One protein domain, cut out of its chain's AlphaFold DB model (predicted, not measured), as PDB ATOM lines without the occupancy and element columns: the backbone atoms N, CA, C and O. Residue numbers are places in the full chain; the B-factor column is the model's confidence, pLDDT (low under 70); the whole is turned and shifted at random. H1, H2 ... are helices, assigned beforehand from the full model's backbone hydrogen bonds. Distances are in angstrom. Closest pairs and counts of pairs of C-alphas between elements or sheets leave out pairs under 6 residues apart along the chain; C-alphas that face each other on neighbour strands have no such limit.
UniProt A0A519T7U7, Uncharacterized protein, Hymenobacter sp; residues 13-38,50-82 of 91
ATOM      1  N   ARG A  13     193.363 124.539 129.643       68.38
ATOM      2  CA  ARG A  13     192.949 125.793 128.985       68.38
ATOM      3  C   ARG A  13     193.942 126.937 129.167       68.38
ATOM      4  O   ARG A  13     193.844 127.927 128.441       68.38
ATOM      5  N   ALA A  14     194.911 126.797 130.072       75.62
ATOM      6  CA  ALA A  14     195.917 127.821 130.336       75.62
ATOM      7  C   ALA A  14     196.703 128.184 129.066       75.62
ATOM      8  O   ALA A  14     196.826 129.358 128.722       75.62
ATOM      9  N   ALA A  15     197.157 127.183 128.308       75.81
ATOM     10  CA  ALA A  15     197.921 127.408 127.080       75.81
ATOM     11  C   ALA A  15     197.132 128.202 126.022       75.81
ATOM     12  O   ALA A  15     197.674 129.115 125.399       75.81
ATOM     13  N   ALA A  16     195.840 127.902 125.858       78.81
ATOM     14  CA  ALA A  16     194.967 128.610 124.926       78.81
ATOM     15  C   ALA A  16     194.704 130.057 125.375       78.81
ATOM     16  O   ALA A  16     194.735 130.976 124.556       78.81
ATOM     17  N   ALA A  17     194.507 130.275 126.679       76.31
ATOM     18  CA  ALA A  17     194.346 131.611 127.244       76.31
ATOM     19  C   ALA A  17     195.612 132.467 127.064       76.31
ATOM     20  O   ALA A  17     195.515 133.631 126.678       76.31
ATOM     21  N   PHE A  18     196.803 131.892 127.260       78.50
ATOM     22  CA  PHE A  18     198.069 132.591 127.016       78.50
ATOM     23  C   PHE A  18     198.275 132.936 125.541       78.50
ATOM     24  O   PHE A  18     198.678 134.058 125.236       78.50
ATOM     25  N   GLN A  19     197.969 132.017 124.624       80.19
ATOM     26  CA  GLN A  19     198.040 132.297 123.187       80.19
ATOM     27  C   GLN A  19     197.075 133.412 122.776       80.19
ATOM     28  O   GLN A  19     197.432 134.273 121.976       80.19
ATOM     29  N   TRP A  20     195.876 133.430 123.358       82.44
ATOM     30  CA  TRP A  20     194.900 134.487 123.126       82.44
ATOM     31  C   TRP A  20     195.354 135.841 123.686       82.44
ATOM     32  O   TRP A  20     195.248 136.856 123.005       82.44
ATOM     33  N   LEU A  21     195.938 135.874 124.888       82.38
ATOM     34  CA  LEU A  21     196.501 137.108 125.449       82.38
ATOM     35  C   LEU A  21     197.652 137.657 124.595       82.38
ATOM     36  O   LEU A  21     197.804 138.871 124.472       82.38
ATOM     37  N   GLN A  22     198.445 136.775 123.987       81.38
ATOM     38  CA  GLN A  22     199.543 137.152 123.094       81.38
ATOM     39  C   GLN A  22     199.074 137.588 121.701       81.38
ATOM     40  O   GLN A  22     199.821 138.278 121.010       81.38
ATOM     41  N   SER A  23     197.864 137.211 121.281       84.31
ATOM     42  CA  SER A  23     197.298 137.606 119.986       84.31
ATOM     43  C   SER A  23     196.519 138.925 120.032       84.31
ATOM     44  O   SER A  23     195.989 139.359 119.007       84.31
ATOM     45  N   LEU A  24     196.459 139.586 121.195       81.50
ATOM     46  CA  LEU A  24     195.784 140.871 121.337       81.50
ATOM     47  C   LEU A  24     196.497 141.969 120.521       81.50
ATOM     48  O   LEU A  24     197.705 142.167 120.678       81.50
ATOM     49  N   PRO A  25     195.764 142.732 119.686       81.50
ATOM     50  CA  PRO A  25     196.317 143.872 118.963       81.50
ATOM     51  C   PRO A  25     196.886 144.936 119.907       81.50
ATOM     52  O   PRO A  25     196.343 145.186 120.986       81.50
ATOM     53  N   ALA A  26     197.943 145.622 119.465       75.94
ATOM     54  CA  ALA A  26     198.616 146.658 120.250       75.94
ATOM     55  C   ALA A  26     197.663 147.777 120.713       75.94
ATOM     56  O   ALA A  26     197.810 148.286 121.822       75.94
ATOM     57  N   ASP A  27     196.643 148.099 119.916       76.19
ATOM     58  CA  ASP A  27     195.634 149.112 120.249       76.19
ATOM     59  C   ASP A  27     194.775 148.712 121.458       76.19
ATOM     60  O   ASP A  27     194.413 149.552 122.284       76.19
ATOM     61  N   VAL A  28     194.496 147.412 121.615       75.06
ATOM     62  CA  VAL A  28     193.769 146.873 122.774       75.06
ATOM     63  C   VAL A  28     194.649 146.955 124.019       75.06
ATOM     64  O   VAL A  28     194.191 147.386 125.077       75.06
ATOM     65  N   VAL A  29     195.935 146.620 123.893       74.44
ATOM     66  CA  VAL A  29     196.912 146.750 124.985       74.44
ATOM     67  C   VAL A  29     197.050 148.213 125.421       74.44
ATOM     68  O   VAL A  29     197.022 148.508 126.618       74.44
ATOM     69  N   ALA A  30     197.131 149.138 124.463       73.50
ATOM     70  CA  ALA A  30     197.191 150.572 124.725       73.50
ATOM     71  C   ALA A  30     195.926 151.072 125.440       73.50
ATOM     72  O   ALA A  30     196.021 151.820 126.414       73.50
ATOM     73  N   TYR A  31     194.741 150.608 125.033       70.56
ATOM     74  CA  TYR A  31     193.475 150.958 125.681       70.56
ATOM     75  C   TYR A  31     193.463 150.618 127.183       70.56
ATOM     76  O   TYR A  31     193.040 151.439 128.004       70.56
ATOM     77  N   PHE A  32     193.987 149.451 127.569       66.81
ATOM     78  CA  PHE A  32     194.115 149.081 128.983       66.81
ATOM     79  C   PHE A  32     195.244 149.834 129.700       66.81
ATOM     80  O   PHE A  32     195.094 150.166 130.876       66.81
ATOM     81  N   ALA A  33     196.338 150.165 129.009       69.19
ATOM     82  CA  ALA A  33     197.444 150.940 129.575       69.19
ATOM     83  C   ALA A  33     197.075 152.410 129.866       69.19
ATOM     84  O   ALA A  33     197.604 153.005 130.805       69.19
ATOM     85  N   HIS A  34     196.158 152.997 129.091       64.06
ATOM     86  CA  HIS A  34     195.734 154.396 129.234       64.06
ATOM     87  C   HIS A  34     194.552 154.604 130.188       64.06
ATOM     88  O   HIS A  34     194.185 155.748 130.483       64.06
ATOM     89  N   ARG A  35     193.973 153.525 130.726       54.09
ATOM     90  CA  ARG A  35     192.914 153.619 131.731       54.09
ATOM     91  C   ARG A  35     193.526 154.022 133.078       54.09
ATOM     92  O   ARG A  35     193.880 153.192 133.908       54.09
ATOM     93  N   SER A  36     193.643 155.332 133.293       53.31
ATOM     94  CA  SER A  36     193.783 155.895 134.641       53.31
ATOM     95  C   SER A  36     192.653 155.346 135.520       53.31
ATOM     96  O   SER A  36     191.551 155.144 134.998       53.31
ATOM     97  N   PRO A  37     192.895 155.075 136.816       53.34
ATOM     98  CA  PRO A  37     191.915 154.449 137.689       53.34
ATOM     99  C   PRO A  37     190.763 155.428 137.893       53.34
ATOM    100  O   PRO A  37     190.764 156.253 138.799       53.34
ATOM    101  N   ARG A  38     189.767 155.365 137.013       47.97
ATOM    102  CA  ARG A  38     188.427 155.789 137.370       47.97
ATOM    103  C   ARG A  38     188.029 154.811 138.455       47.97
ATOM    104  O   ARG A  38     187.996 153.613 138.173       47.97
ATOM    105  N   SER A  50     167.392 138.233 145.213       77.44
ATOM    106  CA  SER A  50     166.234 137.353 145.356       77.44
ATOM    107  C   SER A  50     165.776 136.851 143.980       77.44
ATOM    108  O   SER A  50     165.930 137.536 142.966       77.44
ATOM    109  N   GLU A  51     165.182 135.656 143.919       77.69
ATOM    110  CA  GLU A  51     164.732 135.050 142.653       77.69
ATOM    111  C   GLU A  51     163.809 135.986 141.847       77.69
ATOM    112  O   GLU A  51     163.870 136.030 140.619       77.69
ATOM    113  N   ALA A  52     163.001 136.800 142.536       78.25
ATOM    114  CA  ALA A  52     162.111 137.780 141.920       78.25
ATOM    115  C   ALA A  52     162.865 138.947 141.252       78.25
ATOM    116  O   ALA A  52     162.473 139.414 140.181       78.25
ATOM    117  N   GLU A  53     163.960 139.415 141.852       79.19
ATOM    118  CA  GLU A  53     164.794 140.485 141.291       79.19
ATOM    119  C   GLU A  53     165.600 139.986 140.092       79.19
ATOM    120  O   GLU A  53     165.691 140.684 139.078       79.19
ATOM    121  N   GLN A  54     166.099 138.748 140.161       79.94
ATOM    122  CA  GLN A  54     166.754 138.089 139.031       79.94
ATOM    123  C   GLN A  54     165.794 137.948 137.845       79.94
ATOM    124  O   GLN A  54     166.143 138.303 136.722       79.94
ATOM    125  N   GLN A  55     164.560 137.496 138.088       78.94
ATOM    126  CA  GLN A  55     163.538 137.379 137.043       78.94
ATOM    127  C   GLN A  55     163.173 138.733 136.428       78.94
ATOM    128  O   GLN A  55     162.991 138.821 135.211       78.94
ATOM    129  N   ARG A  56     163.116 139.801 137.233       81.62
ATOM    130  CA  ARG A  56     162.870 141.158 136.729       81.62
ATOM    131  C   ARG A  56     164.002 141.638 135.823       81.62
ATOM    132  O   ARG A  56     163.724 142.154 134.746       81.62
ATOM    133  N   LEU A  57     165.253 141.431 136.231       82.19
ATOM    134  CA  LEU A  57     166.434 141.789 135.438       82.19
ATOM    135  C   LEU A  57     166.519 140.974 134.146       82.19
ATOM    136  O   LEU A  57     166.806 141.525 133.088       82.19
ATOM    137  N   LEU A  58     166.214 139.678 134.203       81.00
ATOM    138  CA  LEU A  58     166.143 138.836 133.011       81.00
ATOM    139  C   LEU A  58     165.059 139.327 132.050       81.00
ATOM    140  O   LEU A  58     165.302 139.422 130.851       81.00
ATOM    141  N   HIS A  59     163.886 139.689 132.560       78.81
ATOM    142  CA  HIS A  59     162.826 140.248 131.730       78.81
ATOM    143  C   HIS A  59     163.192 141.633 131.170       78.81
ATOM    144  O   HIS A  59     162.777 141.974 130.072       78.81
ATOM    145  N   GLU A  60     163.983 142.435 131.873       78.19
ATOM    146  CA  GLU A  60     164.470 143.720 131.362       78.19
ATOM    147  C   GLU A  60     165.508 143.532 130.242       78.19
ATOM    148  O   GLU A  60     165.385 144.131 129.174       78.19
ATOM    149  N   LEU A  61     166.479 142.635 130.443       77.88
ATOM    150  CA  LEU A  61     167.555 142.360 129.483       77.88
ATOM    151  C   LEU A  61     167.063 141.618 128.237       77.88
ATOM    152  O   LEU A  61     167.451 141.950 127.119       77.88
ATOM    153  N   PHE A  62     166.213 140.609 128.425       73.50
ATOM    154  CA  PHE A  62     165.762 139.726 127.351       73.50
ATOM    155  C   PHE A  62     164.340 140.024 126.880       73.50
ATOM    156  O   PHE A  62     163.978 139.628 125.774       73.50
ATOM    157  N   GLY A  63     163.533 140.750 127.656       65.62
ATOM    158  CA  GLY A  63     162.204 141.184 127.211       65.62
ATOM    159  C   GLY A  63     162.274 142.235 126.107       65.62
ATOM    160  O   GLY A  63     161.408 142.253 125.240       65.62
ATOM    161  N   ALA A  64     163.340 143.041 126.069       61.16
ATOM    162  CA  ALA A  64     163.631 143.931 124.944       61.16
ATOM    163  C   ALA A  64     164.221 143.193 123.726       61.16
ATOM    164  O   ALA A  64     164.232 143.735 122.624       61.16
ATOM    165  N   TRP A  65     164.687 141.950 123.895       62.34
ATOM    166  CA  TRP A  65     165.251 141.133 122.813       62.34
ATOM    167  C   TRP A  65     164.175 140.358 122.033       62.34
ATOM    168  O   TRP A  65     164.449 139.415 121.292       62.34
ATOM    169  N   LYS A  66     162.917 140.764 122.144       57.53
ATOM    170  CA  LYS A  66     161.859 140.240 121.296       57.53
ATOM    171  C   LYS A  66     161.198 141.409 120.595       57.53
ATOM    172  O   LYS A  66     160.393 142.102 121.199       57.53
ATOM    173  N   ASP A  67     161.591 141.644 119.351       62.22
ATOM    174  CA  ASP A  67     160.709 141.486 118.190       62.22
ATOM    175  C   ASP A  67     161.322 142.182 116.967       62.22
ATOM    176  O   ASP A  67     161.775 143.323 117.049       62.22
ATOM    177  N   GLY A  68     161.331 141.493 115.826       58.53
ATOM    178  CA  GLY A  68     161.529 142.151 114.536       58.53
ATOM    179  C   GLY A  68     162.235 141.324 113.473       58.53
ATOM    180  O   GLY A  68     161.778 141.317 112.341       58.53
ATOM    181  N   VAL A  69     163.321 140.626 113.808       60.41
ATOM    182  CA  VAL A  69     164.139 139.931 112.800       60.41
ATOM    183  C   VAL A  69     164.367 138.498 113.250       60.41
ATOM    184  O   VAL A  69     165.114 138.231 114.195       60.41
ATOM    185  N   SER A  70     163.686 137.562 112.586       69.56
ATOM    186  CA  SER A  70     163.978 136.134 112.728       69.56
ATOM    187  C   SER A  70     165.453 135.885 112.401       69.56
ATOM    188  O   SER A  70     166.010 136.531 111.514       69.56
ATOM    189  N   GLY A  71     166.094 134.912 113.057       67.00
ATOM    190  CA  GLY A  71     167.457 134.508 112.687       67.00
ATOM    191  C   GLY A  71     167.583 134.156 111.197       67.00
ATOM    192  O   GLY A  71     168.613 134.411 110.582       67.00
ATOM    193  N   GLU A  72     166.506 133.657 110.588       73.12
ATOM    194  CA  GLU A  72     166.417 133.378 109.149       73.12
ATOM    195  C   GLU A  72     166.392 134.655 108.294       73.12
ATOM    196  O   GLU A  72     166.967 134.689 107.207       73.12
ATOM    197  N   GLU A  73     165.772 135.722 108.796       71.69
ATOM    198  CA  GLU A  73     165.694 137.022 108.129       71.69
ATOM    199  C   GLU A  73     167.037 137.753 108.181       71.69
ATOM    200  O   GLU A  73     167.492 138.264 107.161       71.69
ATOM    201  N   MET A  74     167.748 137.666 109.309       73.38
ATOM    202  CA  MET A  74     169.127 138.152 109.426       73.38
ATOM    203  C   MET A  74     170.073 137.414 108.470       73.38
ATOM    204  O   MET A  74     170.920 138.028 107.822       73.38
ATOM    205  N   VAL A  75     169.929 136.091 108.344       78.12
ATOM    206  CA  VAL A  75     170.725 135.314 107.385       78.12
ATOM    207  C   VAL A  75     170.408 135.738 105.951       78.12
ATOM    208  O   VAL A  75     171.338 135.931 105.166       78.12
ATOM    209  N   ARG A  76     169.128 135.932 105.608       79.69
ATOM    210  CA  ARG A  76     168.721 136.432 104.287       79.69
ATOM    211  C   ARG A  76     169.358 137.790 103.980       79.69
ATOM    212  O   ARG A  76     169.962 137.922 102.921       79.69
ATOM    213  N   GLU A  77     169.308 138.742 104.910       77.88
ATOM    214  CA  GLU A  77     169.930 140.065 104.745       77.88
ATOM    215  C   GLU A  77     171.443 139.980 104.506       77.88
ATOM    216  O   GLU A  77     171.972 140.675 103.642       77.88
ATOM    217  N   ILE A  78     172.151 139.094 105.214       77.94
ATOM    218  CA  ILE A  78     173.598 138.899 105.023       77.94
ATOM    219  C   ILE A  78     173.905 138.367 103.617       77.94
ATOM    220  O   ILE A  78     174.880 138.797 102.994       77.94
ATOM    221  N   TYR A  79     173.098 137.431 103.108       77.94
ATOM    222  CA  TYR A  79     173.284 136.884 101.763       77.94
ATOM    223  C   TYR A  79     172.858 137.859 100.660       77.94
ATOM    224  O   TYR A  79     173.506 137.879  99.617       77.94
ATOM    225  N   GLU A  80     171.830 138.679 100.882       76.94
ATOM    226  CA  GLU A  80     171.426 139.746  99.953       76.94
ATOM    227  C   GLU A  80     172.450 140.888  99.910       76.94
ATOM    228  O   GLU A  80     172.766 141.394  98.834       76.94
ATOM    229  N   ALA A  81     173.021 141.266 101.058       72.38
ATOM    230  CA  ALA A  81     174.072 142.281 101.150       72.38
ATOM    231  C   ALA A  81     175.431 141.792 100.625       72.38
ATOM    232  O   ALA A  81     176.329 142.599 100.363       72.38
ATOM    233  N   ARG A  82     175.606 140.473 100.471       72.00
ATOM    234  CA  ARG A  82     176.777 139.899  99.817       72.00
ATOM    235  C   ARG A  82     176.672 140.169  98.320       72.00
ATOM    236  O   ARG A  82     176.169 139.345  97.561       72.00
TER     237      ARG A  82
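What this domain is: This is residues 13 to 38 and 50 to 82 of the 91 residues of an uncharacterized protein of Hymenobacter sp (UniProt A0A519T7U7). What shape do these atoms make? Two separate pieces lie across a wide empty middle: a long, bowed one in which H3 and H4 run on nearly in one line through the link of residues 64 to 70, and an L-shaped one with H1 and H2 as its two arms. The frame is open and has no packed core, and no helix touches another. What is it made of, and how large is it? The printed part has 59 residues with four named helices, in the order H1, H2, H3, H4, and no named strand, and its class is all helix. The whole is extended, with a radius of gyration of the C-alphas of 20.0 A and spans of 46 by 39 by 29 A.

How they stand to each other: What does the longest helix, by residues, meet? H3, residues 51 to 63, touches no helix. It is apart from H4, residues 71 to 81, and a short link of 7 residues joins the two. How do the other two helices stand? H1, residues 13 to 22, and H2, residues 26 to 33, are apart, though a tight link of 3 residues joins them. H1 and H2 are each apart from H3 and from H4. Are the helices' backbones well formed? In H1, H2, H3 and H4 every O i to N i+4 pair is within hydrogen-bond range.

Where its parts are: Where is the longest helix? H3 runs from C-alpha 51 at (164.732, 135.050, 142.653) to C-alpha 63, 16.8 A from first to last C-alpha. Where does the last helix end? H4 is 15.4 A long from C-alpha 71 to C-alpha 81, which is at (174.072, 142.281, 101.150). Where do the other two lie? H1 begins with C-alpha 13 at (192.949, 125.793, 128.985) and is 14.4 A long from first to last C-alpha. H2 is 10.3 A long from C-alpha 26 to C-alpha 33.

The domain as a whole: How far does it reach? The two C-alphas farthest apart are those of Ser 50 and Arg 82, at 46.8 A. Is the printed part unbroken? Residues 39 to 49 are not printed, and C-alphas 38 and 50 are 29.9 A apart across the cut. The link from H2 to H3 is the one across the cut, and of the links that are printed whole none is long. Where is confidence low? The mean pLDDT of the printed part is 72.9. In this predicted model 17 printed residues are under 70: residue 13, residues 32 to 38 and residues 63 to 71.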